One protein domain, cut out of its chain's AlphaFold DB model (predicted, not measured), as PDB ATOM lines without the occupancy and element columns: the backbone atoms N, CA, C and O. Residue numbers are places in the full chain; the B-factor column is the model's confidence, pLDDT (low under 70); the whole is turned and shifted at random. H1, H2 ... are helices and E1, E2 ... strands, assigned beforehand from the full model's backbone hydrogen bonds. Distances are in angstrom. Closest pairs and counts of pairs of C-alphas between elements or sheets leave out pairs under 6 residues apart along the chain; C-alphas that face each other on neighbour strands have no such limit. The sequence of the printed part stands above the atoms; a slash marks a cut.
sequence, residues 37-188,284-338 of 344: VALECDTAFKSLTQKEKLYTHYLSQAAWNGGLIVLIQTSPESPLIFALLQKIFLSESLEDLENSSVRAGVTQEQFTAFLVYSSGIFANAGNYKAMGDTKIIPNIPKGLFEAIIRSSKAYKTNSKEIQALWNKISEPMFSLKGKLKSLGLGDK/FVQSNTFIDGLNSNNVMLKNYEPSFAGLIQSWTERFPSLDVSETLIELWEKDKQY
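What this domain is: This is residues 37 to 188 and 284 to 338 of the 344 residues of the protein "Dipeptidyl peptidase 3" of Cyphomyrmex costatus (UniProt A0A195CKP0). Look for two parts: a body of mostly crossed helices, H3 to H9 with H11 and H12, gathered round H4, and beside it a lobe in which H2 covers the hairpin E1 E2, with H1 next to E2. The printed part has 207 residues with twelve named helices and two named strands, in the order H1 to H10, E1, E2, H11, H12; the class is mostly helix, and the sheet E1 - E2 is antiparallel. The whole is compact, with a radius of gyration of the C-alphas of 18.0 A and spans of 51 by 45 by 31 A.

How they stand to each other: Start at the hairpin of E1, residues 288 to 292, and E2, residues 295 to 302, where N 290 and O 300, 2.9 A apart, are within hydrogen-bond range. The closest C-alphas of E2 and H2, residues 50 to 67, are those of Val 299 and Lys 53, 6.1 A apart. H1, residues 42 to 47, is close to H2 but not clearly touching, with C-alphas 45 and 53 closest at 7.3 A. From E1, go to H11, residues 308 to 318: C-alphas 288 and 314 are closest, 6.8 A apart. The hub is H4, residues 78 to 91, which touches six helices. H12, residues 323 to 338, touches it at a shallow tilt of 24 degrees, opposite ways, closest at C-alphas 325 and 83, 4.4 A. H4 also touches H11, about perpendicular at 88 degrees (C-alphas 90 and 316, 6.3 A). With part of its length alone H4 touches H3, residues 69 to 74, at C-alphas 79 and 71, 5.0 A, and H8, residues 153 to 157, at 88 and 154, 5.2 A. It touches H9, residues 159 to 174, at 80 and 165, 6.7 A, and H6, residues 108 to 124, at 85 and 118, 7.0 A. H5, residues 94 to 103, forms a helical hairpin with H6 and touches H7, residues 142 to 151, at C-alphas 101 and 148, 5.1 A. H10, residues 178 to 181, touches no helix. Each O i to N i+4 pair is within hydrogen-bond range in H1 to H8 and H11, but 9 of 12 in H9 and 10 of 12 in H12; H10 is too short for one.

Where its parts are: Find C-alpha 50 at (43.356, 10.021, 24.898); from there H2 runs 25.4 A. H12 runs 23.8 A to C-alpha 338 at (21.159, 36.765, -5.618).

The domain as a whole: Residues 189 to 283 are cut out, leaving 29.2 A between C-alphas 188 and 284. The link H6 to H7 is long, 17 residues. Residues 131 to 132 and 178 to 188 have pLDDT under 70.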
ATOM      1  N   VAL A  37      16.478  19.125  26.210       96.44
ATOM      2  CA  VAL A  37      17.038  17.868  26.723       96.44
ATOM      3  C   VAL A  37      18.540  17.820  26.490       96.44
ATOM      4  O   VAL A  37      19.027  18.292  25.464       96.44
ATOM      5  N   ALA A  38      19.283  17.234  27.422       95.50
ATOM      6  CA  ALA A  38      20.715  17.030  27.257       95.50
ATOM      7  C   ALA A  38      20.977  15.855  26.303       95.50
ATOM      8  O   ALA A  38      20.292  14.829  26.348       95.50
ATOM      9  N   LEU A  39      21.971  16.002  25.426       93.69
ATOM     10  CA  LEU A  39      22.503  14.884  24.659       93.69
ATOM     11  C   LEU A  39      23.519  14.120  25.519       93.69
ATOM     12  O   LEU A  39      24.670  14.527  25.644       93.69
ATOM     13  N   GLU A  40      23.093  12.993  26.082       92.62
ATOM     14  CA  GLU A  40      23.937  12.149  26.929       92.62
ATOM     15  C   GLU A  40      25.069  11.486  26.130       92.62
ATOM     16  O   GLU A  40      24.834  10.604  25.299       92.62
ATOM     17  N   CYS A  41      26.314  11.884  26.399       94.62
ATOM     18  CA  CYS A  41      27.497  11.285  25.776       94.62
ATOM     19  C   CYS A  41      28.644  10.972  26.754       94.62
ATOM     20  O   CYS A  41      29.678  10.463  26.322       94.62
ATOM     21  N   ASP A  42      28.460  11.176  28.064       95.44
ATOM     22  CA  ASP A  42      29.481  10.946  29.097       95.44
ATOM     23  C   ASP A  42      30.095   9.553  29.063       95.44
ATOM     24  O   ASP A  42      31.316   9.406  29.044       95.44
ATOM     25  N   THR A  43      29.255   8.518  29.082       96.81
ATOM     26  CA  THR A  43      29.718   7.126  29.134       96.81
ATOM     27  C   THR A  43      30.534   6.781  27.893       96.81
ATOM     28  O   THR A  43      31.611   6.196  28.004       96.81
ATOM     29  N   ALA A  44      30.061   7.208  26.718       96.38
ATOM     30  CA  ALA A  44      30.774   7.019  25.462       96.38
ATOM     31  C   ALA A  44      32.106   7.785  25.469       96.38
ATOM     32  O   ALA A  44      33.151   7.194  25.213       96.38
ATOM     33  N   PHE A  45      32.103   9.063  25.853       97.25
ATOM     34  CA  PHE A  45      33.305   9.893  25.886       97.25
ATOM     35  C   PHE A  45      34.353   9.387  26.891       97.25
ATOM     36  O   PHE A  45      35.548   9.386  26.595       97.25
ATOM     37  N   LYS A  46      33.931   8.908  28.069       96.94
ATOM     38  CA  LYS A  46      34.823   8.328  29.092       96.94
ATOM     39  C   LYS A  46      35.508   7.048  28.615       96.94
ATOM     40  O   LYS A  46      36.627   6.790  29.047       96.94
ATOM     41  N   SER A  47      34.865   6.293  27.723       97.50
ATOM     42  CA  SER A  47      35.422   5.060  27.154       97.50
ATOM     43  C   SER A  47      36.507   5.291  26.094       97.50
ATOM     44  O   SER A  47      37.245   4.364  25.773       97.50
ATOM     45  N   LEU A  48      36.636   6.520  25.579       97.31
ATOM     46  CA  LEU A  48      37.638   6.871  24.576       97.31
ATOM     47  C   LEU A  48      39.044   6.952  25.182       97.31
ATOM     48  O   LEU A  48      39.261   7.541  26.248       97.31
ATOM     49  N   THR A  49      40.028   6.452  24.439       96.75
ATOM     50  CA  THR A  49      41.448   6.706  24.703       96.75
ATOM     51  C   THR A  49      41.784   8.188  24.528       96.75
ATOM     52  O   THR A  49      41.053   8.950  23.892       96.75
ATOM     53  N   GLN A  50      42.942   8.621  25.030       94.56
ATOM     54  CA  GLN A  50      43.356  10.021  24.898       94.56
ATOM     55  C   GLN A  50      43.473  10.474  23.434       94.56
ATOM     56  O   GLN A  50      43.057  11.576  23.078       94.56
ATOM     57  N   LYS A  51      43.986   9.590  22.569       95.88
ATOM     58  CA  LYS A  51      44.103   9.845  21.131       95.88
ATOM     59  C   LYS A  51      42.730   9.985  20.469       95.88
ATOM     60  O   LYS A  51      42.542  10.879  19.649       95.88
ATOM     61  N   GLU A  52      41.772   9.137  20.832       97.12
ATOM     62  CA  GLU A  52      40.404   9.203  20.300       97.12
ATOM     63  C   GLU A  52      39.653  10.441  20.792       97.12
ATOM     64  O   GLU A  52      38.898  11.032  20.022       97.12
ATOM     65  N   LYS A  53      39.891  10.894  22.030       97.12
ATOM     66  CA  LYS A  53      39.330  12.155  22.535       97.12
ATOM     67  C   LYS A  53      39.860  13.365  21.769       97.12
ATOM     68  O   LYS A  53      39.066  14.216  21.380       97.12
ATOM     69  N   LEU A  54      41.168  13.422  21.501       96.44
ATOM     70  CA  LEU A  54      41.770  14.470  20.662       96.44
ATOM     71  C   LEU A  54      41.211  14.446  19.240       96.44
ATOM     72  O   LEU A  54      40.821  15.484  18.710       96.44
ATOM     73  N   TYR A  55      41.115  13.260  18.636       96.94
ATOM     74  CA  TYR A  55      40.500  13.102  17.320       96.94
ATOM     75  C   TYR A  55      39.047  13.598  17.313       96.94
ATOM     76  O   TYR A  55      38.667  14.398  16.462       96.94
ATOM     77  N   THR A  56      38.256  13.184  18.306       96.44
ATOM     78  CA  THR A  56      36.853  13.590  18.468       96.44
ATOM     79  C   THR A  56      36.722  15.098  18.675       96.44
ATOM     80  O   THR A  56      35.827  15.706  18.097       96.44
ATOM     81  N   HIS A  57      37.624  15.717  19.444       97.06
ATOM     82  CA  HIS A  57      37.651  17.164  19.652       97.06
ATOM     83  C   HIS A  57      37.788  17.917  18.328       97.06
ATOM     84  O   HIS A  57      36.920  18.719  17.986       97.06
ATOM     85  N   TYR A  58      38.833  17.631  17.547       96.94
ATOM     86  CA  TYR A  58      39.066  18.347  16.292       96.94
ATOM     87  C   TYR A  58      38.032  18.010  15.215       96.94
ATOM     88  O   TYR A  58      37.639  18.895  14.454       96.94
ATOM     89  N   LEU A  59      37.526  16.773  15.181       97.62
ATOM     90  CA  LEU A  59      36.414  16.411  14.301       97.62
ATOM     91  C   LEU A  59      35.139  17.183  14.670       97.62
ATOM     92  O   LEU A  59      34.449  17.679  13.785       97.62
ATOM     93  N   SER A  60      34.856  17.336  15.967       96.69
ATOM     94  CA  SER A  60      33.741  18.143  16.472       96.69
ATOM     95  C   SER A  60      33.910  19.617  16.098       96.69
ATOM     96  O   SER A  60      32.979  20.218  15.569       96.69
ATOM     97  N   GLN A  61      35.107  20.193  16.268       96.19
ATOM     98  CA  GLN A  61      35.400  21.564  15.828       96.19
ATOM     99  C   GLN A  61      35.139  21.745  14.326       96.19
ATOM    100  O   GLN A  61      34.463  22.694  13.931       96.19
ATOM    101  N   ALA A  62      35.615  20.818  13.488       96.88
ATOM    102  CA  ALA A  62      35.372  20.857  12.049       96.88
ATOM    103  C   ALA A  62      33.875  20.749  11.710       96.88
ATOM    104  O   ALA A  62      33.374  21.523  10.895       96.88
ATOM    105  N   ALA A  63      33.148  19.837  12.363       96.69
ATOM    106  CA  ALA A  63      31.716  19.645  12.150       96.69
ATOM    107  C   ALA A  63      30.902  20.891  12.529       96.69
ATOM    108  O   ALA A  63      30.036  21.308  11.762       96.69
ATOM    109  N   TRP A  64      31.199  21.520  13.668       96.81
ATOM    110  CA  TRP A  64      30.491  22.718  14.118       96.81
ATOM    111  C   TRP A  64      30.768  23.938  13.245       96.81
ATOM    112  O   TRP A  64      29.830  24.655  12.906       96.81
ATOM    113  N   ASN A  65      32.018  24.143  12.820       95.44
ATOM    114  CA  ASN A  65      32.341  25.209  11.872       95.44
ATOM    115  C   ASN A  65      31.673  24.967  10.508       95.44
ATOM    116  O   ASN A  65      31.073  25.878   9.946       95.44
ATOM    117  N   GLY A  66      31.701  23.728  10.004       95.44
ATOM    118  CA  GLY A  66      30.997  23.353   8.775       95.44
ATOM    119  C   GLY A  66      29.473  23.492   8.885       95.44
ATOM    120  O   GLY A  66      28.817  23.848   7.911       95.44
ATOM    121  N   GLY A  67      28.906  23.280  10.075       94.31
ATOM    122  CA  GLY A  67      27.477  23.439  10.345       94.31
ATOM    123  C   GLY A  67      26.969  24.872  10.164       94.31
ATOM    124  O   GLY A  67      25.811  25.061   9.811       94.31
ATOM    125  N   LEU A  68      27.827  25.885  10.316       95.88
ATOM    126  CA  LEU A  68      27.453  27.287  10.091       95.88
ATOM    127  C   LEU A  68      27.096  27.577   8.627       95.88
ATOM    128  O   LEU A  68      26.325  28.495   8.360       95.88
ATOM    129  N   ILE A  69      27.588  26.769   7.680       91.31
ATOM    130  CA  ILE A  69      27.214  26.863   6.260       91.31
ATOM    131  C   ILE A  69      25.700  26.665   6.094       91.31
ATOM    132  O   ILE A  69      25.084  27.293   5.232       91.31
ATOM    133  N   VAL A  70      25.076  25.855   6.959       92.38
ATOM    134  CA  VAL A  70      23.634  25.576   6.920       92.38
ATOM    135  C   VAL A  70      22.804  26.843   7.137       92.38
ATOM    136  O   VAL A  70      21.736  26.958   6.544       92.38
ATOM    137  N   LEU A  71      23.311  27.842   7.874       92.06
ATOM    138  CA  LEU A  71      22.634  29.137   8.020       92.06
ATOM    139  C   LEU A  71      22.400  29.791   6.656       92.06
ATOM    140  O   LEU A  71      21.290  30.221   6.360       92.06
ATOM    141  N   ILE A  72      23.430  29.802   5.808       87.00
ATOM    142  CA  ILE A  72      23.382  30.372   4.455       87.00
ATOM    143  C   ILE A  72      22.485  29.520   3.544       87.00
ATOM    144  O   ILE A  72      21.773  30.048   2.696       87.00
ATOM    145  N   GLN A  73      22.489  28.198   3.736       83.00
ATOM    146  CA  GLN A  73      21.664  27.266   2.961       83.00
ATOM    147  C   GLN A  73      20.185  27.258   3.374       83.00
ATOM    148  O   GLN A  73      19.359  26.735   2.629       83.00
ATOM    149  N   THR A  74      19.848  27.801   4.547       84.94
ATOM    150  CA  THR A  74      18.485  27.760   5.091       84.94
ATOM    151  C   THR A  74      17.639  28.916   4.583       84.94
ATOM    152  O   THR A  74      16.557  28.699   4.039       84.94
ATOM    153  N   SER A  75      18.099  30.155   4.769       87.56
ATOM    154  CA  SER A  75      17.380  31.335   4.294       87.56
ATOM    155  C   SER A  75      18.301  32.556   4.200       87.56
ATOM    156  O   SER A  75      19.302  32.609   4.922       87.56
ATOM    157  N   PRO A  76      17.951  33.577   3.394       87.81
ATOM    158  CA  PRO A  76      18.728  34.809   3.319       87.81
ATOM    159  C   PRO A  76      18.929  35.475   4.684       87.81
ATOM    160  O   PRO A  76      20.015  35.945   4.987       87.81
ATOM    161  N   GLU A  77      17.916  35.519   5.546       92.44
ATOM    162  CA  GLU A  77      18.005  36.200   6.840       92.44
ATOM    163  C   GLU A  77      18.724  35.390   7.937       92.44
ATOM    164  O   GLU A  77      19.260  35.980   8.875       92.44
ATOM    165  N   SER A  78      18.790  34.059   7.824       95.00
ATOM    166  CA  SER A  78      19.352  33.159   8.845       95.00
ATOM    167  C   SER A  78      20.787  33.491   9.309       95.00
ATOM    168  O   SER A  78      20.987  33.575  10.526       95.00
ATOM    169  N   PRO A  79      21.786  33.739   8.432       96.00
ATOM    170  CA  PRO A  79      23.143  34.081   8.879       96.00
ATOM    171  C   PRO A  79      23.195  35.405   9.656       96.00
ATOM    172  O   PRO A  79      23.919  35.511  10.645       96.00
ATOM    173  N   LEU A  80      22.386  36.397   9.270       97.38
ATOM    174  CA  LEU A  80      22.319  37.681   9.968       97.38
ATOM    175  C   LEU A  80      21.567  37.587  11.304       97.38
ATOM    176  O   LEU A  80      21.945  38.264  12.260       97.38
ATOM    177  N   ILE A  81      20.536  36.737  11.396       98.19
ATOM    178  CA  ILE A  81      19.858  36.432  12.667       98.19
ATOM    179  C   ILE A  81      20.857  35.812  13.643       98.19
ATOM    180  O   ILE A  81      20.960  36.271  14.780       98.19
ATOM    181  N   PHE A  82      21.616  34.805  13.200       98.31
ATOM    182  CA  PHE A  82      22.657  34.190  14.017       98.31
ATOM    183  C   PHE A  82      23.690  35.222  14.475       98.31
ATOM    184  O   PHE A  82      23.969  35.306  15.669       98.31
ATOM    185  N   ALA A  83      24.205  36.044  13.554       98.19
ATOM    186  CA  ALA A  83      25.222  37.039  13.874       98.19
ATOM    187  C   ALA A  83      24.731  38.080  14.896       98.19
ATOM    188  O   ALA A  83      25.451  38.434  15.830       98.19
ATOM    189  N   LEU A  84      23.480  38.540  14.768       98.56
ATOM    190  CA  LEU A  84      22.861  39.439  15.743       98.56
ATOM    191  C   LEU A  84      22.773  38.792  17.132       98.56
ATOM    192  O   LEU A  84      23.182  39.401  18.120       98.56
ATOM    193  N   LEU A  85      22.246  37.566  17.210       98.44
ATOM    194  CA  LEU A  85      22.084  36.848  18.474       98.44
ATOM    195  C   LEU A  85      23.436  36.562  19.134       98.44
ATOM    196  O   LEU A  85      23.591  36.792  20.332       98.44
ATOM    197  N   GLN A  86      24.434  36.127  18.361       97.75
ATOM    198  CA  GLN A  86      25.783  35.877  18.867       97.75
ATOM    199  C   GLN A  86      26.408  37.163  19.433       97.75
ATOM    200  O   GLN A  86      26.921  37.144  20.552       97.75
ATOM    201  N   LYS A  87      26.308  38.294  18.716       98.25
ATOM    202  CA  LYS A  87      26.786  39.607  19.194       98.25
ATOM    203  C   LYS A  87      26.132  40.014  20.514       98.25
ATOM    204  O   LYS A  87      26.820  40.528  21.391       98.25
ATOM    205  N   ILE A  88      24.830  39.766  20.678       98.38
ATOM    206  CA  ILE A  88      24.109  40.043  21.929       98.38
ATOM    207  C   ILE A  88      24.628  39.144  23.056       98.38
ATOM    208  O   ILE A  88      25.105  39.658  24.068       98.38
ATOM    209  N   PHE A  89      24.600  37.822  22.875       98.31
ATOM    210  CA  PHE A  89      24.913  36.864  23.941       98.31
ATOM    211  C   PHE A  89      26.393  36.807  24.338       98.31
ATOM    212  O   PHE A  89      26.703  36.356  25.435       98.31
ATOM    213  N   LEU A  90      27.314  37.267  23.484       97.88
ATOM    214  CA  LEU A  90      28.725  37.431  23.858       97.88
ATOM    215  C   LEU A  90      29.008  38.756  24.582       97.88
ATOM    216  O   LEU A  90      30.058  38.898  25.205       97.88
ATOM    217  N   SER A  91      28.108  39.741  24.505       97.69
ATOM    218  CA  SER A  91      28.362  41.077  25.064       97.69
ATOM    219  C   SER A  91      28.114  41.177  26.575       97.69
ATOM    220  O   SER A  91      28.737  42.011  27.248       97.69
ATOM    221  N   GLU A  92      27.221  40.342  27.108       97.81
ATOM    222  CA  GLU A  92      26.771  40.350  28.503       97.81
ATOM    223  C   GLU A  92      26.168  39.003  28.923       97.81
ATOM    224  O   GLU A  92      25.914  38.135  28.088       97.81
ATOM    225  N   SER A  93      25.939  38.829  30.228       97.75
ATOM    226  CA  SER A  93      25.266  37.642  30.757       97.75
ATOM    227  C   SER A  93      23.766  37.651  30.428       97.75
ATOM    228  O   SER A  93      23.166  38.705  30.212       97.75
ATOM    229  N   LEU A  94      23.128  36.475  30.430       97.25
ATOM    230  CA  LEU A  94      21.674  36.388  30.241       97.25
ATOM    231  C   LEU A  94      20.898  37.109  31.348       97.25
ATOM    232  O   LEU A  94      19.869  37.708  31.056       97.25
ATOM    233  N   GLU A  95      21.412  37.096  32.579       97.44
ATOM    234  CA  GLU A  95      20.823  37.811  33.713       97.44
ATOM    235  C   GLU A  95      20.866  39.332  33.498       97.44
ATOM    236  O   GLU A  95      19.861  40.021  33.679       97.44
ATOM    237  N   ASP A  96      22.001  39.874  33.045       98.19
ATOM    238  CA  ASP A  96      22.123  41.303  32.732       98.19
ATOM    239  C   ASP A  96      21.195  41.714  31.584       98.19
ATOM    240  O   ASP A  96      20.516  42.751  31.660       98.19
ATOM    241  N   LEU A  97      21.115  40.877  30.544       98.44
ATOM    242  CA  LEU A  97      20.225  41.092  29.411       98.44
ATOM    243  C   LEU A  97      18.752  41.063  29.849       98.44
ATOM    244  O   LEU A  97      18.004  41.973  29.480       98.44
ATOM    245  N   GLU A  98      18.341  40.087  30.662       98.00
ATOM    246  CA  GLU A  98      16.985  39.986  31.221       98.00
ATOM    247  C   GLU A  98      16.653  41.230  32.047       98.00
ATOM    248  O   GLU A  98      15.680  41.929  31.762       98.00
ATOM    249  N   ASN A  99      17.524  41.594  32.991       98.06
ATOM    250  CA  ASN A  99      17.367  42.776  33.834       98.06
ATOM    251  C   ASN A  99      17.241  44.065  33.006       98.06
ATOM    252  O   ASN A  99      16.451  44.958  33.327       98.06
ATOM    253  N   SER A 100      18.022  44.201  31.929       97.75
ATOM    254  CA  SER A 100      17.926  45.346  31.018       97.75
ATOM    255  C   SER A 100      16.617  45.366  30.221       97.75
ATOM    256  O   SER A 100      16.045  46.441  30.038       97.75
ATOM    257  N   SER A 101      16.124  44.195  29.816       97.44
ATOM    258  CA  SER A 101      14.893  44.022  29.041       97.44
ATOM    259  C   SER A 101      13.654  44.291  29.894       97.44
ATOM    260  O   SER A 101      12.744  44.999  29.465       97.44
ATOM    261  N   VAL A 102      13.647  43.816  31.143       96.81
ATOM    262  CA  VAL A 102      12.568  44.072  32.110       96.81
ATOM    263  C   VAL A 102      12.433  45.561  32.402       96.81
ATOM    264  O   VAL A 102      11.327  46.103  32.382       96.81
ATOM    265  N   ARG A 103      13.557  46.274  32.561       96.12
ATOM    266  CA  ARG A 103      13.552  47.744  32.676       96.12
ATOM    267  C   ARG A 103      13.003  48.452  31.433       96.12
ATOM    268  O   ARG A 103      12.535  49.579  31.551       96.12
ATOM    269  N   ALA A 104      13.045  47.809  30.267       94.94
ATOM    270  CA  ALA A 104      12.473  48.308  29.019       94.94
ATOM    271  C   ALA A 104      10.998  47.895  28.808       94.94
ATOM    272  O   ALA A 104      10.442  48.155  27.743       94.94
ATOM    273  N   GLY A 105      10.351  47.280  29.808       95.25
ATOM    274  CA  GLY A 105       8.935  46.899  29.761       95.25
ATOM    275  C   GLY A 105       8.661  45.501  29.199       95.25
ATOM    276  O   GLY A 105       7.511  45.184  28.903       95.25
ATOM    277  N   VAL A 106       9.691  44.665  29.049       97.44
ATOM    278  CA  VAL A 106       9.553  43.265  28.622       97.44
ATOM    279  C   VAL A 106       9.286  42.388  29.844       97.44
ATOM    280  O   VAL A 106      10.036  42.407  30.812       97.44
ATOM    281  N   THR A 107       8.218  41.601  29.822       97.88
ATOM    282  CA  THR A 107       7.930  40.640  30.901       97.88
ATOM    283  C   THR A 107       8.874  39.439  30.847       97.88
ATOM    284  O   THR A 107       9.439  39.125  29.798       97.88
ATOM    285  N   GLN A 108       8.991  38.706  31.954       96.25
ATOM    286  CA  GLN A 108       9.795  37.485  31.998       96.25
ATOM    287  C   GLN A 108       9.328  36.440  30.971       96.25
ATOM    288  O   GLN A 108      10.152  35.871  30.265       96.25
ATOM    289  N   GLU A 109       8.016  36.259  30.789       97.06
ATOM    290  CA  GLU A 109       7.466  35.338  29.782       97.06
ATOM    291  C   GLU A 109       7.850  35.734  28.347       97.06
ATOM    292  O   GLU A 109       8.150  34.881  27.507       97.06
ATOM    293  N   GLN A 110       7.871  37.035  28.050       98.00
ATOM    294  CA  GLN A 110       8.302  37.546  26.748       98.00
ATOM    295  C   GLN A 110       9.813  37.389  26.555       98.00
ATOM    296  O   GLN A 110      10.266  37.072  25.455       98.00
ATOM    297  N   PHE A 111      10.598  37.554  27.620       98.31
ATOM    298  CA  PHE A 111      12.026  37.269  27.582       98.31
ATOM    299  C   PHE A 111      12.292  35.773  27.360       98.31
ATOM    300  O   PHE A 111      13.089  35.412  26.497       98.31
ATOM    301  N   THR A 112      11.551  34.883  28.029       98.19
ATOM    302  CA  THR A 112      11.604  33.436  27.771       98.19
ATOM    303  C   THR A 112      11.299  33.125  26.310       98.19
ATOM    304  O   THR A 112      12.052  32.394  25.678       98.19
ATOM    305  N   ALA A 113      10.259  33.723  25.729       97.88
ATOM    306  CA  ALA A 113       9.922  33.530  24.321       97.88
ATOM    307  C   ALA A 113      11.040  34.000  23.358       97.88
ATOM    308  O   ALA A 113      11.259  33.380  22.312       97.88
ATOM    309  N   PHE A 114      11.796  35.046  23.719       98.56
ATOM    310  CA  PHE A 114      13.017  35.449  23.008       98.56
ATOM    311  C   PHE A 114      14.130  34.391  23.117       98.56
ATOM    312  O   PHE A 114      14.750  34.048  22.104       98.56
ATOM    313  N   LEU A 115      14.358  33.825  24.309       98.44
ATOM    314  CA  LEU A 115      15.333  32.743  24.504       98.44
ATOM    315  C   LEU A 115      14.936  31.469  23.747       98.44
ATOM    316  O   LEU A 115      15.796  30.829  23.139       98.44
ATOM    317  N   VAL A 116      13.646  31.126  23.726       97.94
ATOM    318  CA  VAL A 116      13.100  29.982  22.980       97.94
ATOM    319  C   VAL A 116      13.335  30.168  21.484       97.94
ATOM    320  O   VAL A 116      13.829  29.255  20.822       97.94
ATOM    321  N   TYR A 117      13.026  31.350  20.940       98.25
ATOM    322  CA  TYR A 117      13.280  31.652  19.532       98.25
ATOM    323  C   TYR A 117      14.770  31.531  19.199       98.25
ATOM    324  O   TYR A 117      15.135  30.821  18.265       98.25
ATOM    325  N   SER A 118      15.628  32.155  20.008       98.38
ATOM    326  CA  SER A 118      17.085  32.111  19.841       98.38
ATOM    327  C   SER A 118      17.617  30.677  19.871       98.38
ATOM    328  O   SER A 118      18.397  30.267  19.013       98.38
ATOM    329  N   SER A 119      17.109  29.877  20.810       98.00
ATOM    330  CA  SER A 119      17.407  28.451  20.928       98.00
ATOM    331  C   SER A 119      16.942  27.657  19.710       98.00
ATOM    332  O   SER A 119      17.645  26.760  19.252       98.00
ATOM    333  N   GLY A 120      15.787  28.009  19.145       96.69
ATOM    334  CA  GLY A 120      15.283  27.454  17.894       96.69
ATOM    335  C   GLY A 120      16.217  27.718  16.713       96.69
ATOM    336  O   GLY A 120      16.495  26.785  15.960       96.69
ATOM    337  N   ILE A 121      16.744  28.942  16.586       97.50
ATOM    338  CA  ILE A 121      17.715  29.300  15.539       97.50
ATOM    339  C   ILE A 121      18.980  28.461  15.664       97.50
ATOM    340  O   ILE A 121      19.420  27.857  14.686       97.50
ATOM    341  N   PHE A 122      19.534  28.380  16.870       97.25
ATOM    342  CA  PHE A 122      20.726  27.587  17.141       97.25
ATOM    343  C   PHE A 122      20.502  26.093  16.881       97.25
ATOM    344  O   PHE A 122      21.301  25.453  16.204       97.25
ATOM    345  N   ALA A 123      19.384  25.532  17.339       95.62
ATOM    346  CA  ALA A 123      19.089  24.111  17.181       95.62
ATOM    347  C   ALA A 123      18.832  23.684  15.726       95.62
ATOM    348  O   ALA A 123      19.053  22.522  15.391       95.62
ATOM    349  N   ASN A 124      18.350  24.594  14.874       94.44
ATOM    350  CA  ASN A 124      18.026  24.295  13.477       94.44
ATOM    351  C   ASN A 124      19.032  24.883  12.476       94.44
ATOM    352  O   ASN A 124      18.859  24.679  11.280       94.44
ATOM    353  N   ALA A 125      20.060  25.598  12.950       94.50
ATOM    354  CA  ALA A 125      20.982  26.367  12.113       94.50
ATOM    355  C   ALA A 125      20.246  27.287  11.118       94.50
ATOM    356  O   ALA A 125      20.595  27.366   9.943       94.50
ATOM    357  N   GLY A 126      19.219  27.991  11.605       93.12
ATOM    358  CA  GLY A 126      18.400  28.906  10.812       93.12
ATOM    359  C   GLY A 126      16.966  29.018  11.325       93.12
ATOM    360  O   GLY A 126      16.569  28.358  12.285       93.12
ATOM    361  N   ASN A 127      16.168  29.874  10.686       94.31
ATOM    362  CA  ASN A 127      14.784  30.145  11.089       94.31
ATOM    363  C   ASN A 127      13.749  29.234  10.410       94.31
ATOM    364  O   ASN A 127      12.601  29.633  10.235       94.31
ATOM    365  N   TYR A 128      14.119  28.000  10.067       88.56
ATOM    366  CA  TYR A 128      13.200  26.964   9.590       88.56
ATOM    367  C   TYR A 128      13.444  25.670  10.360       88.56
ATOM    368  O   TYR A 128      14.572  25.321  10.682       88.56
ATOM    369  N   LYS A 129      12.370  24.948  10.681       87.38
ATOM    370  CA  LYS A 129      12.445  23.682  11.414       87.38
ATOM    371  C   LYS A 129      13.120  22.632  10.524       87.38
ATOM    372  O   LYS A 129      12.534  22.263   9.516       87.38
ATOM    373  N   ALA A 130      14.250  22.071  10.955       79.75
ATOM    374  CA  ALA A 130      15.008  21.051  10.214       79.75
ATOM    375  C   ALA A 130      14.190  19.787   9.887       79.75
ATOM    376  O   ALA A 130      14.511  19.036   8.974       79.75
ATOM    377  N   MET A 131      13.121  19.533  10.648       69.69
ATOM    378  CA  MET A 131      12.141  18.502  10.326       69.69
ATOM    379  C   MET A 131      10.822  19.168   9.920       69.69
ATOM    380  O   MET A 131      10.188  19.855  10.716       69.69
ATOM    381  N   GLY A 132      10.346  18.952   8.700       69.56
ATOM    382  CA  GLY A 132       9.076  19.521   8.230       69.56
ATOM    383  C   GLY A 132       9.157  20.972   7.759       69.56
ATOM    384  O   GLY A 132       8.108  21.565   7.516       69.56
ATOM    385  N   ASP A 133      10.369  21.516   7.647       80.31
ATOM    386  CA  ASP A 133      10.724  22.633   6.773       80.31
ATOM    387  C   ASP A 133       9.837  23.863   6.930       80.31
ATOM    388  O   ASP A 133       9.576  24.575   5.977       80.31
ATOM    389  N   THR A 134       9.331  24.106   8.134       85.25
ATOM    390  CA  THR A 134       8.372  25.176   8.415       85.25
ATOM    391  C   THR A 134       9.086  26.332   9.095       85.25
ATOM    392  O   THR A 134       9.892  26.090   9.995       85.25
ATOM    393  N   LYS A 135       8.772  27.574   8.718       89.19
ATOM    394  CA  LYS A 135       9.403  28.759   9.312       89.19
ATOM    395  C   LYS A 135       9.194  28.836  10.825       89.19
ATOM    396  O   LYS A 135       8.155  28.424  11.343       89.19
ATOM    397  N   ILE A 136      10.193  29.369  11.513       94.06
ATOM    398  CA  ILE A 136      10.195  29.699  12.932       94.06
ATOM    399  C   ILE A 136      10.144  31.224  13.032       94.06
ATOM    400  O   ILE A 136      11.073  31.898  12.597       94.06
ATOM    401  N   ILE A 137       9.072  31.763  13.605       95.88
ATOM    402  CA  ILE A 137       8.944  33.185  13.940       95.88
ATOM    403  C   ILE A 137       8.968  33.365  15.464       95.88
ATOM    404  O   ILE A 137       8.554  32.453  16.192       95.88
ATOM    405  N   PRO A 138       9.422  34.520  15.981       97.00
ATOM    406  CA  PRO A 138       9.383  34.777  17.415       97.00
ATOM    407  C   PRO A 138       7.948  34.792  17.951       97.00
ATOM    408  O   PRO A 138       7.066  35.426  17.370       97.00
ATOM    409  N   ASN A 139       7.718  34.148  19.098       95.75
ATOM    410  CA  ASN A 139       6.426  34.170  19.794       95.75
ATOM    411  C   ASN A 139       6.261  35.420  20.683       95.75
ATOM    412  O   ASN A 139       5.736  35.343  21.789       95.75
ATOM    413  N   ILE A 140       6.757  36.568  20.216       95.62
ATOM    414  CA  ILE A 140       6.625  37.874  20.873       95.62
ATOM    415  C   ILE A 140       6.367  38.967  19.839       95.62
ATOM    416  O   ILE A 140       6.780  38.824  18.690       95.62
ATOM    417  N   PRO A 141       5.719  40.083  20.208       96.12
ATOM    418  CA  PRO A 141       5.578  41.230  19.317       96.12
ATOM    419  C   PRO A 141       6.932  41.760  18.823       96.12
ATOM    420  O   PRO A 141       7.856  41.946  19.615       96.12
ATOM    421  N   LYS A 142       7.019  42.096  17.528       96.56
ATOM    422  CA  LYS A 142       8.226  42.651  16.878       96.56
ATOM    423  C   LYS A 142       8.828  43.833  17.647       96.56
ATOM    424  O   LYS A 142      10.037  43.877  17.841       96.56
ATOM    425  N   GLY A 143       7.988  44.746  18.143       97.06
ATOM    426  CA  GLY A 143       8.438  45.902  18.926       97.06
ATOM    427  C   GLY A 143       9.072  45.536  20.273       97.06
ATOM    428  O   GLY A 143      10.020  46.190  20.690       97.06
ATOM    429  N   LEU A 144       8.607  44.466  20.927       97.44
ATOM    430  CA  LEU A 144       9.209  43.981  22.174       97.44
ATOM    431  C   LEU A 144      10.506  43.214  21.911       97.44
ATOM    432  O   LEU A 144      11.460  43.370  22.664       97.44
ATOM    433  N   PHE A 145      10.586  42.462  20.809       98.06
ATOM    434  CA  PHE A 145      11.850  41.869  20.357       98.06
ATOM    435  C   PHE A 145      12.899  42.960  20.099       98.06
ATOM    436  O   PHE A 145      14.036  42.867  20.557       98.06
ATOM    437  N   GLU A 146      12.505  44.034  19.414       97.94
ATOM    438  CA  GLU A 146      13.371  45.190  19.183       97.94
ATOM    439  C   GLU A 146      13.769  45.889  20.489       97.94
ATOM    440  O   GLU A 146      14.918  46.305  20.627       97.94
ATOM    441  N   ALA A 147      12.863  45.985  21.468       98.00
ATOM    442  CA  ALA A 147      13.176  46.540  22.782       98.00
ATOM    443  C   ALA A 147      14.281  45.741  23.499       98.00
ATOM    444  O   ALA A 147      15.205  46.363  24.023       98.00
ATOM    445  N   ILE A 148      14.245  44.400  23.444       98.38
ATOM    446  CA  ILE A 148      15.309  43.521  23.976       98.38
ATOM    447  C   ILE A 148      16.644  43.794  23.269       98.38
ATOM    448  O   ILE A 148      17.683  43.951  23.911       98.38
ATOM    449  N   ILE A 149      16.637  43.900  21.934       98.06
ATOM    450  CA  ILE A 149      17.857  44.222  21.176       98.06
ATOM    451  C   ILE A 149      18.410  45.573  21.631       98.06
ATOM    452  O   ILE A 149      19.596  45.683  21.931       98.06
ATOM    453  N   ARG A 150      17.563  46.604  21.712       98.06
ATOM    454  CA  ARG A 150      17.967  47.969  22.078       98.06
ATOM    455  C   ARG A 150      18.444  48.090  23.526       98.06
ATOM    456  O   ARG A 150      19.282  48.946  23.809       98.06
ATOM    457  N   SER A 151      17.933  47.265  24.442       97.69
ATOM    458  CA  SER A 151      18.374  47.253  25.840       97.69
ATOM    459  C   SER A 151      19.727  46.566  26.037       97.69
ATOM    460  O   SER A 151      20.411  46.883  27.020       97.69
ATOM    461  N   SER A 152      20.136  45.703  25.100       98.25
ATOM    462  CA  SER A 152      21.388  44.947  25.177       98.25
ATOM    463  C   SER A 152      22.644  45.826  25.211       98.25
ATOM    464  O   SER A 152      22.718  46.915  24.625       98.25
ATOM    465  N   LYS A 153      23.688  45.328  25.870       98.38
ATOM    466  CA  LYS A 153      25.027  45.916  25.880       98.38
ATOM    467  C   LYS A 153      25.642  45.956  24.484       98.38
ATOM    468  O   LYS A 153      26.308  46.943  24.165       98.38
ATOM    469  N   ALA A 154      25.371  44.965  23.631       97.56
ATOM    470  CA  ALA A 154      25.782  44.980  22.226       97.56
ATOM    471  C   ALA A 154      25.256  46.226  21.496       97.56
ATOM    472  O   ALA A 154      26.033  46.958  20.881       97.56
ATOM    473  N   TYR A 155      23.959  46.530  21.632       97.94
ATOM    474  CA  TYR A 155      23.367  47.724  21.024       97.94
ATOM    475  C   TYR A 155      23.914  49.017  21.633       97.94
ATOM    476  O   TYR A 155      24.201  49.968  20.912       97.94
ATOM    477  N   LYS A 156      24.107  49.070  22.955       97.38
ATOM    478  CA  LYS A 156      24.696  50.250  23.616       97.38
ATOM    479  C   LYS A 156      26.134  50.517  23.168       97.38
ATOM    480  O   LYS A 156      26.532  51.674  23.082       97.38
ATOM    481  N   THR A 157      26.888  49.461  22.872       97.38
ATOM    482  CA  THR A 157      28.287  49.550  22.434       97.38
ATOM    483  C   THR A 157      28.400  49.933  20.959       97.38
ATOM    484  O   THR A 157      29.195  50.803  20.618       97.38
ATOM    485  N   ASN A 158      27.595  49.324  20.080       96.19
ATOM    486  CA  ASN A 158      27.631  49.593  18.641       96.19
ATOM    487  C   ASN A 158      26.227  49.684  18.025       96.19
ATOM    488  O   ASN A 158      25.813  48.864  17.202       96.19
ATOM    489  N   SER A 159      25.481  50.716  18.414       97.00
ATOM    490  CA  SER A 159      24.086  50.902  17.993       97.00
ATOM    491  C   SER A 159      23.920  50.955  16.478       97.00
ATOM    492  O   SER A 159      22.955  50.408  15.951       97.00
ATOM    493  N   LYS A 160      24.870  51.564  15.760       97.38
ATOM    494  CA  LYS A 160      24.822  51.699  14.299       97.38
ATOM    495  C   LYS A 160      24.860  50.338  13.602       97.38
ATOM    496  O   LYS A 160      24.050  50.096  12.711       97.38
ATOM    497  N   GLU A 161      25.782  49.465  14.000       96.31
ATOM    498  CA  GLU A 161      25.911  48.123  13.423       96.31
ATOM    499  C   GLU A 161      24.697  47.256  13.767       96.31
ATOM    500  O   GLU A 161      24.068  46.687  12.873       96.31
ATOM    501  N   ILE A 162      24.323  47.205  15.048       97.88
ATOM    502  CA  ILE A 162      23.209  46.371  15.510       97.88
ATOM    503  C   ILE A 162      21.885  46.832  14.886       97.88
ATOM    504  O   ILE A 162      21.091  46.001  14.443       97.88
ATOM    505  N   GLN A 163      21.661  48.144  14.764       97.62
ATOM    506  CA  GLN A 163      20.491  48.681  14.068       97.62
ATOM    507  C   GLN A 163      20.498  48.323  12.578       97.62
ATOM    508  O   GLN A 163      19.452  47.981  12.032       97.62
ATOM    509  N   ALA A 164      21.653  48.390  11.910       95.62
ATOM    510  CA  ALA A 164      21.759  48.028  10.499       95.62
ATOM    511  C   ALA A 164      21.448  46.540  10.266       95.62
ATOM    512  O   ALA A 164      20.749  46.215   9.306       95.62
ATOM    513  N   LEU A 165      21.912  45.651  11.153       96.06
ATOM    514  CA  LEU A 165      21.550  44.231  11.132       96.06
ATOM    515  C   LEU A 165      20.049  44.040  11.345       96.06
ATOM    516  O   LEU A 165      19.401  43.382  10.534       96.06
ATOM    517  N   TRP A 166      19.484  44.662  12.385       97.50
ATOM    518  CA  TRP A 166      18.054  44.571  12.677       97.50
ATOM    519  C   TRP A 166      17.193  45.024  11.499       97.50
ATOM    520  O   TRP A 166      16.270  44.316  11.104       97.50
ATOM    521  N   ASN A 167      17.526  46.153  10.872       95.50
ATOM    522  CA  ASN A 167      16.771  46.676   9.734       95.50
ATOM    523  C   ASN A 167      16.704  45.678   8.566       95.50
ATOM    524  O   ASN A 167      15.661  45.578   7.928       95.50
ATOM    525  N   LYS A 168      17.775  44.909   8.320       92.38
ATOM    526  CA  LYS A 168      17.827  43.901   7.248       92.38
ATOM    527  C   LYS A 168      16.980  42.664   7.531       92.38
ATOM    528  O   LYS A 168      16.507  42.036   6.593       92.38
ATOM    529  N   ILE A 169      16.823  42.284   8.800       94.19
ATOM    530  CA  ILE A 169      16.207  40.999   9.165       94.19
ATOM    531  C   ILE A 169      14.830  41.127   9.810       94.19
ATOM    532  O   ILE A 169      14.086  40.155   9.829       94.19
ATOM    533  N   SER A 170      14.471  42.293  10.352       93.94
ATOM    534  CA  SER A 170      13.289  42.442  11.210       93.94
ATOM    535  C   SER A 170      11.971  42.134  10.498       93.94
ATOM    536  O   SER A 170      11.032  41.660  11.126       93.94
ATOM    537  N   GLU A 171      11.867  42.412   9.200       91.62
ATOM    538  CA  GLU A 171      10.683  42.074   8.410       91.62
ATOM    539  C   GLU A 171      10.658  40.594   8.004       91.62
ATOM    540  O   GLU A 171       9.700  39.906   8.379       91.62
ATOM    541  N   PRO A 172      11.693  40.040   7.333       88.12
ATOM    542  CA  PRO A 172      11.680  38.628   6.966       88.12
ATOM    543  C   PRO A 172      11.592  37.707   8.192       88.12
ATOM    544  O   PRO A 172      10.860  36.722   8.136       88.12
ATOM    545  N   MET A 173      12.201  38.058   9.331       92.69
ATOM    546  CA  MET A 173      12.143  37.289  10.585       92.69
ATOM    547  C   MET A 173      10.712  37.022  11.086       92.69
ATOM    548  O   MET A 173      10.448  35.946  11.616       92.69
ATOM    549  N   PHE A 174       9.787  37.972  10.916       93.25
ATOM    550  CA  PHE A 174       8.400  37.865  11.396       93.25
ATOM    551  C   PHE A 174       7.394  37.553  10.279       93.25
ATOM    552  O   PHE A 174       6.215  37.310  10.552       93.25
ATOM    553  N   SER A 175       7.832  37.570   9.020       86.94
ATOM    554  CA  SER A 175       6.955  37.406   7.865       86.94
ATOM    555  C   SER A 175       6.525  35.950   7.668       86.94
ATOM    556  O   SER A 175       7.350  35.049   7.530       86.94
ATOM    557  N   LEU A 176       5.209  35.751   7.563       83.56
ATOM    558  CA  LEU A 176       4.568  34.518   7.089       83.56
ATOM    559  C   LEU A 176       3.909  34.720   5.712       83.56
ATOM    560  O   LEU A 176       2.916  34.062   5.393       83.56
ATOM    561  N   LYS A 177       4.392  35.675   4.907       77.50
ATOM    562  CA  LYS A 177       3.831  35.958   3.577       77.50
ATOM    563  C   LYS A 177       4.228  34.870   2.573       77.50
ATOM    564  O   LYS A 177       5.377  34.440   2.535       77.50
ATOM    565  N   GLY A 178       3.272  34.454   1.738       67.88
ATOM    566  CA  GLY A 178       3.520  33.617   0.559       67.88
ATOM    567  C   GLY A 178       4.347  32.352   0.831       67.88
ATOM    568  O   GLY A 178       3.999  31.543   1.695       67.88
ATOM    569  N   LYS A 179       5.439  32.199   0.072       61.38
ATOM    570  CA  LYS A 179       6.340  31.031   0.060       61.38
ATOM    571  C   LYS A 179       7.212  30.903   1.311       61.38
ATOM    572  O   LYS A 179       7.747  29.834   1.566       61.38
ATOM    573  N   LEU A 180       7.286  31.942   2.147       63.06
ATOM    574  CA  LEU A 180       8.128  31.959   3.348       63.06
ATOM    575  C   LEU A 180       7.632  31.018   4.458       63.06
ATOM    576  O   LEU A 180       8.287  30.869   5.475       63.06
ATOM    577  N   LYS A 181       6.462  30.389   4.322       68.38
ATOM    578  CA  LYS A 181       5.919  29.490   5.355       68.38
ATOM    579  C   LYS A 181       6.665  28.158   5.433       68.38
ATOM    580  O   LYS A 181       6.683  27.545   6.503       68.38
ATOM    581  N   SER A 182       7.260  27.709   4.330       59.56
ATOM    582  CA  SER A 182       7.939  26.418   4.269       59.56
ATOM    583  C   SER A 182       9.047  26.381   3.221       59.56
ATOM    584  O   SER A 182       8.849  26.929   2.140       59.56
ATOM    585  N   LEU A 183      10.147  25.669   3.479       45.66
ATOM    586  CA  LEU A 183      11.134  25.368   2.440       45.66
ATOM    587  C   LEU A 183      10.497  24.444   1.397       45.66
ATOM    588  O   LEU A 183       9.755  23.512   1.716       45.66
ATOM    589  N   GLY A 184      10.753  24.729   0.127       45.53
ATOM    590  CA  GLY A 184      10.147  24.004  -0.976       45.53
ATOM    591  C   GLY A 184      10.561  24.562  -2.327       45.53
ATOM    592  O   GLY A 184      11.004  25.701  -2.434       45.53
ATOM    593  N   LEU A 185      10.393  23.752  -3.369       30.16
ATOM    594  CA  LEU A 185      10.531  24.199  -4.753       30.16
ATOM    595  C   LEU A 185       9.163  24.661  -5.273       30.16
ATOM    596  O   LEU A 185       8.158  23.969  -5.089       30.16
ATOM    597  N   GLY A 186       9.122  25.810  -5.950       42.09
ATOM    598  CA  GLY A 186       7.880  26.367  -6.494       42.09
ATOM    599  C   GLY A 186       6.918  26.848  -5.402       42.09
ATOM    600  O   GLY A 186       7.333  27.492  -4.443       42.09
ATOM    601  N   ASP A 187       5.623  26.569  -5.551       30.25
ATOM    602  CA  ASP A 187       4.585  27.197  -4.719       30.25
ATOM    603  C   ASP A 187       4.137  26.357  -3.503       30.25
ATOM    604  O   ASP A 187       3.283  26.811  -2.741       30.25
ATOM    605  N   LYS A 188       4.637  25.123  -3.312       35.97
ATOM    606  CA  LYS A 188       4.062  24.167  -2.334       35.97
ATOM    607  C   LYS A 188       5.044  23.085  -1.839       35.97
ATOM    608  O   LYS A 188       4.837  21.920  -2.146       35.97
ATOM    609  N   PHE A 284      17.871  19.676  21.589       94.50
ATOM    610  CA  PHE A 284      18.989  18.977  22.213       94.50
ATOM    611  C   PHE A 284      20.119  19.952  22.535       94.50
ATOM    612  O   PHE A 284      20.670  20.588  21.635       94.50
ATOM    613  N   VAL A 285      20.496  20.025  23.808       96.56
ATOM    614  CA  VAL A 285      21.711  20.706  24.253       96.56
ATOM    615  C   VAL A 285      22.879  19.754  24.073       96.56
ATOM    616  O   VAL A 285      22.896  18.664  24.644       96.56
ATOM    617  N   GLN A 286      23.840  20.158  23.248       96.00
ATOM    618  CA  GLN A 286      25.018  19.354  22.949       96.00
ATOM    619  C   GLN A 286      26.222  19.844  23.744       96.00
ATOM    620  O   GLN A 286      26.482  21.044  23.830       96.00
ATOM    621  N   SER A 287      26.982  18.896  24.278       97.00
ATOM    622  CA  SER A 287      28.204  19.149  25.035       97.00
ATOM    623  C   SER A 287      29.308  19.780  24.178       97.00
ATOM    624  O   SER A 287      29.367  19.616  22.954       97.00
ATOM    625  N   ASN A 288      30.230  20.475  24.840       97.81
ATOM    626  CA  ASN A 288      31.446  21.003  24.226       97.81
ATOM    627  C   ASN A 288      32.640  20.168  24.659       97.81
ATOM    628  O   ASN A 288      32.681  19.632  25.763       97.81
ATOM    629  N   THR A 289      33.640  20.088  23.792       96.94
ATOM    630  CA  THR A 289      34.948  19.536  24.146       96.94
ATOM    631  C   THR A 289      35.969  20.658  24.171       96.94
ATOM    632  O   THR A 289      36.029  21.416  23.202       96.94
ATOM    633  N   PHE A 290      36.792  20.718  25.210       96.19
ATOM    634  CA  PHE A 290      37.848  21.714  25.369       96.19
ATOM    635  C   PHE A 290      39.195  21.034  25.574       96.19
ATOM    636  O   PHE A 290      39.271  20.015  26.259       96.19
ATOM    637  N   ILE A 291      40.248  21.610  25.004       94.31
ATOM    638  CA  ILE A 291      41.618  21.223  25.335       94.31
ATOM    639  C   ILE A 291      41.969  21.840  26.688       94.31
ATOM    640  O   ILE A 291      41.684  23.011  26.940       94.31
ATOM    641  N   ASP A 292      42.570  21.042  27.560       87.75
ATOM    642  CA  ASP A 292      43.101  21.511  28.833       87.75
ATOM    643  C   ASP A 292      44.272  22.476  28.588       87.75
ATOM    644  O   ASP A 292      45.259  22.130  27.937       87.75
ATOM    645  N   GLY A 293      44.171  23.696  29.121       80.25
ATOM    646  CA  GLY A 293      45.202  24.723  28.960       80.25
ATOM    647  C   GLY A 293      46.559  24.340  29.561       80.25
ATOM    648  O   GLY A 293      47.576  24.901  29.162       80.25
ATOM    649  N   LEU A 294      46.593  23.377  30.489       82.69
ATOM    650  CA  LEU A 294      47.823  22.868  31.104       82.69
ATOM    651  C   LEU A 294      48.388  21.641  30.377       82.69
ATOM    652  O   LEU A 294      49.567  21.321  30.532       82.69
ATOM    653  N   ASN A 295      47.567  20.942  29.592       84.94
ATOM    654  CA  ASN A 295      47.960  19.732  28.885       84.94
ATOM    655  C   ASN A 295      47.217  19.625  27.551       84.94
ATOM    656  O   ASN A 295      46.092  19.137  27.492       84.94
ATOM    657  N   SER A 296      47.897  19.983  26.461       82.50
ATOM    658  CA  SER A 296      47.337  19.957  25.104       82.50
ATOM    659  C   SER A 296      46.859  18.580  24.642       82.50
ATOM    660  O   SER A 296      46.080  18.488  23.696       82.50
ATOM    661  N   ASN A 297      47.300  17.507  25.305       83.75
ATOM    662  CA  ASN A 297      46.831  16.164  25.015       83.75
ATOM    663  C   ASN A 297      45.557  15.801  25.770       83.75
ATOM    664  O   ASN A 297      44.951  14.804  25.400       83.75
ATOM    665  N   ASN A 298      45.147  16.549  26.795       90.69
ATOM    666  CA  ASN A 298      43.953  16.278  27.588       90.69
ATOM    667  C   ASN A 298      42.732  17.024  27.025       90.69
ATOM    668  O   ASN A 298      42.790  18.219  26.746       90.69
ATOM    669  N   VAL A 299      41.613  16.314  26.871       96.38
ATOM    670  CA  VAL A 299      40.355  16.861  26.344       96.38
ATOM    671  C   VAL A 299      39.263  16.645  27.377       96.38
ATOM    672  O   VAL A 299      38.977  15.510  27.770       96.38
ATOM    673  N   MET A 300      38.629  17.739  27.778       95.38
ATOM    674  CA  MET A 300      37.524  17.766  28.725       95.38
ATOM    675  C   MET A 300      36.194  17.847  27.983       95.38
ATOM    676  O   MET A 300      36.064  18.616  27.034       95.38
ATOM    677  N   LEU A 301      35.202  17.085  28.440       96.75
ATOM    678  CA  LEU A 301      33.812  17.220  28.015       96.75
ATOM    679  C   LEU A 301      33.088  18.137  29.003       96.75
ATOM    680  O   LEU A 301      33.119  17.891  30.207       96.75
ATOM    681  N   LYS A 302      32.433  19.176  28.496       97.25
ATOM    682  CA  LYS A 302      31.572  20.065  29.268       97.25
ATOM    683  C   LYS A 302      30.132  19.870  28.828       97.25
ATOM    684  O   LYS A 302      29.789  20.145  27.678       97.25
ATOM    685  N   ASN A 303      29.309  19.415  29.761       97.56
ATOM    686  CA  ASN A 303      27.866  19.354  29.591       97.56
ATOM    687  C   ASN A 303      27.238  20.666  30.054       97.56
ATOM    688  O   ASN A 303      27.801  21.382  30.884       97.56
ATOM    689  N   TYR A 304      26.057  20.947  29.528       97.56
ATOM    690  CA  TYR A 304      25.278  22.127  29.863       97.56
ATOM    691  C   TYR A 304      23.921  21.687  30.393       97.56
ATOM    692  O   TYR A 304      23.425  20.613  30.048       97.56
ATOM    693  N   GLU A 305      23.339  22.512  31.252       97.25
ATOM    694  CA  GLU A 305      22.019  22.255  31.811       97.25
ATOM    695  C   GLU A 305      20.963  22.266  30.677       97.25
ATOM    696  O   GLU A 305      21.085  23.061  29.735       97.25
ATOM    697  N   PRO A 306      19.971  21.352  30.689       97.25
ATOM    698  CA  PRO A 306      18.958  21.248  29.643       97.25
ATOM    699  C   PRO A 306      17.896  22.362  29.729       97.25
ATOM    700  O   PRO A 306      16.706  22.097  29.881       97.25
ATOM    701  N   SER A 307      18.320  23.610  29.531       97.81
ATOM    702  CA  SER A 307      17.470  24.797  29.387       97.81
ATOM    703  C   SER A 307      17.897  25.653  28.198       97.81
ATOM    704  O   SER A 307      18.955  25.458  27.597       97.81
ATOM    705  N   PHE A 308      17.086  26.664  27.874       97.88
ATOM    706  CA  PHE A 308      17.455  27.677  26.886       97.88
ATOM    707  C   PHE A 308      18.742  28.415  27.275       97.88
ATOM    708  O   PHE A 308      19.566  28.697  26.408       97.88
ATOM    709  N   ALA A 309      18.953  28.675  28.570       97.81
ATOM    710  CA  ALA A 309      20.172  29.309  29.057       97.81
ATOM    711  C   ALA A 309      21.398  28.410  28.838       97.81
ATOM    712  O   ALA A 309      22.397  28.868  28.286       97.81
ATOM    713  N   GLY A 310      21.301  27.122  29.188       98.12
ATOM    714  CA  GLY A 310      22.377  26.153  28.963       98.12
ATOM    715  C   GLY A 310      22.674  25.926  27.478       98.12
ATOM    716  O   GLY A 310      23.840  25.845  27.087       98.12
ATOM    717  N   LEU A 311      21.649  25.914  26.619       98.25
ATOM    718  CA  LEU A 311      21.843  25.864  25.171       98.25
ATOM    719  C   LEU A 311      22.581  27.102  24.658       98.25
ATOM    720  O   LEU A 311      23.568  26.951  23.941       98.25
ATOM    721  N   ILE A 312      22.133  28.309  25.015       98.25
ATOM    722  CA  ILE A 312      22.780  29.557  24.584       98.25
ATOM    723  C   ILE A 312      24.232  29.584  25.070       98.25
ATOM    724  O   ILE A 312      25.125  29.874  24.277       98.25
ATOM    725  N   GLN A 313      24.482  29.184  26.320       98.31
ATOM    726  CA  GLN A 313      25.832  29.050  26.863       98.31
ATOM    727  C   GLN A 313      26.689  28.066  26.052       98.31
ATOM    728  O   GLN A 313      27.852  28.348  25.763       98.31
ATOM    729  N   SER A 314      26.129  26.924  25.639       98.00
ATOM    730  CA  SER A 314      26.861  25.960  24.807       98.00
ATOM    731  C   SER A 314      27.332  26.574  23.488       98.00
ATOM    732  O   SER A 314      28.434  26.267  23.034       98.00
ATOM    733  N   TRP A 315      26.540  27.474  22.895       97.94
ATOM    734  CA  TRP A 315      26.851  28.141  21.631       97.94
ATOM    735  C   TRP A 315      27.833  29.299  21.797       97.94
ATOM    736  O   TRP A 315      28.766  29.402  21.000       97.94
ATOM    737  N   THR A 316      27.678  30.127  22.831       97.31
ATOM    738  CA  THR A 316      28.624  31.219  23.113       97.31
ATOM    739  C   THR A 316      30.010  30.684  23.444       97.31
ATOM    740  O   THR A 316      31.000  31.199  22.939       97.31
ATOM    741  N   GLU A 317      30.111  29.599  24.213       97.25
ATOM    742  CA  GLU A 317      31.406  28.983  24.517       97.25
ATOM    743  C   GLU A 317      31.984  28.176  23.348       97.25
ATOM    744  O   GLU A 317      33.191  27.941  23.300       97.25
ATOM    745  N   ARG A 318      31.143  27.733  22.405       96.62
ATOM    746  CA  ARG A 318      31.591  27.057  21.180       96.62
ATOM    747  C   ARG A 318      32.174  28.043  20.173       96.62
ATOM    748  O   ARG A 318      33.154  27.718  19.509       96.62
ATOM    749  N   PHE A 319      31.589  29.235  20.088       97.00
ATOM    750  CA  PHE A 319      32.032  30.326  19.226       97.00
ATOM    751  C   PHE A 319      32.248  31.597  20.060       97.00
ATOM    752  O   PHE A 319      31.429  32.518  19.998       97.00
ATOM    753  N   PRO A 320      33.337  31.661  20.852       95.94
ATOM    754  CA  PRO A 320      33.577  32.755  21.798       95.94
ATOM    755  C   PRO A 320      34.034  34.062  21.132       95.94
ATOM    756  O   PRO A 320      34.092  35.095  21.794       95.94
ATOM    757  N   SER A 321      34.375  34.019  19.840       95.62
ATOM    758  CA  SER A 321      34.797  35.174  19.044       95.62
ATOM    759  C   SER A 321      33.697  35.629  18.082       95.62
ATOM    760  O   SER A 321      32.879  34.826  17.618       95.62
ATOM    761  N   LEU A 322      33.721  36.918  17.736       96.00
ATOM    762  CA  LEU A 322      32.845  37.514  16.728       96.00
ATOM    763  C   LEU A 322      33.281  37.222  15.286       96.00
ATOM    764  O   LEU A 322      32.494  37.491  14.382       96.00
ATOM    765  N   ASP A 323      34.448  36.607  15.063       96.56
ATOM    766  CA  ASP A 323      34.975  36.305  13.717       96.56
ATOM    767  C   ASP A 323      33.964  35.538  12.850       96.56
ATOM    768  O   ASP A 323      33.809  35.793  11.656       96.56
ATOM    769  N   VAL A 324      33.226  34.606  13.465       95.38
ATOM    770  CA  VAL A 324      32.172  33.840  12.788       95.38
ATOM    771  C   VAL A 324      31.020  34.748  12.358       95.38
ATOM    772  O   VAL A 324      30.573  34.665  11.215       95.38
ATOM    773  N   SER A 325      30.546  35.624  13.248       96.25
ATOM    774  CA  SER A 325      29.514  36.612  12.918       96.25
ATOM    775  C   SER A 325      29.957  37.521  11.778       96.25
ATOM    776  O   SER A 325      29.180  37.770  10.862       96.25
ATOM    777  N   GLU A 326      31.190  38.018  11.831       97.25
ATOM    778  CA  GLU A 326      31.750  38.915  10.819       97.25
ATOM    779  C   GLU A 326      31.846  38.214   9.464       97.25
ATOM    780  O   GLU A 326      31.312  38.717   8.476       97.25
ATOM    781  N   THR A 327      32.371  36.986   9.442       97.12
ATOM    782  CA  THR A 327      32.439  36.150   8.235       97.12
ATOM    783  C   THR A 327      31.049  35.904   7.634       97.12
ATOM    784  O   THR A 327      30.857  36.025   6.425       97.12
ATOM    785  N   LEU A 328      30.050  35.577   8.461       96.38
ATOM    786  CA  LEU A 328      28.677  35.347   7.996       96.38
ATOM    787  C   LEU A 328      28.041  36.618   7.415       96.38
ATOM    788  O   LEU A 328      27.336  36.537   6.408       96.38
ATOM    789  N   ILE A 329      28.298  37.782   8.018       97.06
ATOM    790  CA  ILE A 329      27.828  39.078   7.510       97.06
ATOM    791  C   ILE A 329      28.488  39.396   6.161       97.06
ATOM    792  O   ILE A 329      27.795  39.800   5.230       97.06
ATOM    793  N   GLU A 330      29.798  39.189   6.027       96.81
ATOM    794  CA  GLU A 330      30.532  39.418   4.776       96.81
ATOM    795  C   GLU A 330      30.042  38.519   3.635       96.81
ATOM    796  O   GLU A 330      29.799  38.997   2.523       96.81
ATOM    797  N   LEU A 331      29.846  37.225   3.911       92.38
ATOM    798  CA  LEU A 331      29.303  36.274   2.938       92.38
ATOM    799  C   LEU A 331      27.889  36.668   2.508       92.38
ATOM    800  O   LEU A 331      27.588  36.687   1.316       92.38
ATOM    801  N   TRP A 332      27.045  37.062   3.461       92.19
ATOM    802  CA  TRP A 332      25.705  37.550   3.158       92.19
ATOM    803  C   TRP A 332      25.727  38.796   2.266       92.19
ATOM    804  O   TRP A 332      24.979  38.876   1.297       92.19
ATOM    805  N   GLU A 333      26.601  39.767   2.553       92.44
ATOM    806  CA  GLU A 333      26.727  40.992   1.751       92.44
ATOM    807  C   GLU A 333      27.181  40.713   0.319       92.44
ATOM    808  O   GLU A 333      26.731  41.384  -0.615       92.44
ATOM    809  N   LYS A 334      28.055  39.722   0.138       90.06
ATOM    810  CA  LYS A 334      28.517  39.272  -1.176       90.06
ATOM    811  C   LYS A 334      27.394  38.616  -1.984       90.06
ATOM    812  O   LYS A 334      27.292  38.846  -3.193       90.06
ATOM    813  N   ASP A 335      26.549  37.837  -1.316       84.88
ATOM    814  CA  ASP A 335      25.506  37.045  -1.967       84.88
ATOM    815  C   ASP A 335      24.158  37.773  -2.069       84.88
ATOM    816  O   ASP A 335      23.281  37.326  -2.806       84.88
ATOM    817  N   LYS A 336      24.000  38.942  -1.428       81.69
ATOM    818  CA  LYS A 336      22.726  39.685  -1.384       81.69
ATOM    819  C   LYS A 336      22.097  39.984  -2.741       81.69
ATOM    820  O   LYS A 336      20.881  40.079  -2.849       81.69
ATOM    821  N   GLN A 337      22.920  40.129  -3.775       79.25
ATOM    822  CA  GLN A 337      22.475  40.366  -5.150       79.25
ATOM    823  C   GLN A 337      21.705  39.181  -5.757       79.25
ATOM    824  O   GLN A 337      21.011  39.360  -6.753       79.25
ATOM    825  N   TYR A 338      21.840  37.983  -5.179       76.00
ATOM    826  CA  TYR A 338      21.159  36.765  -5.618       76.00
ATOM    827  C   TYR A 338      19.857  36.499  -4.855       76.00
ATOM    828  O   TYR A 338      19.135  35.564  -5.197       76.00
TER     829      TYR A 338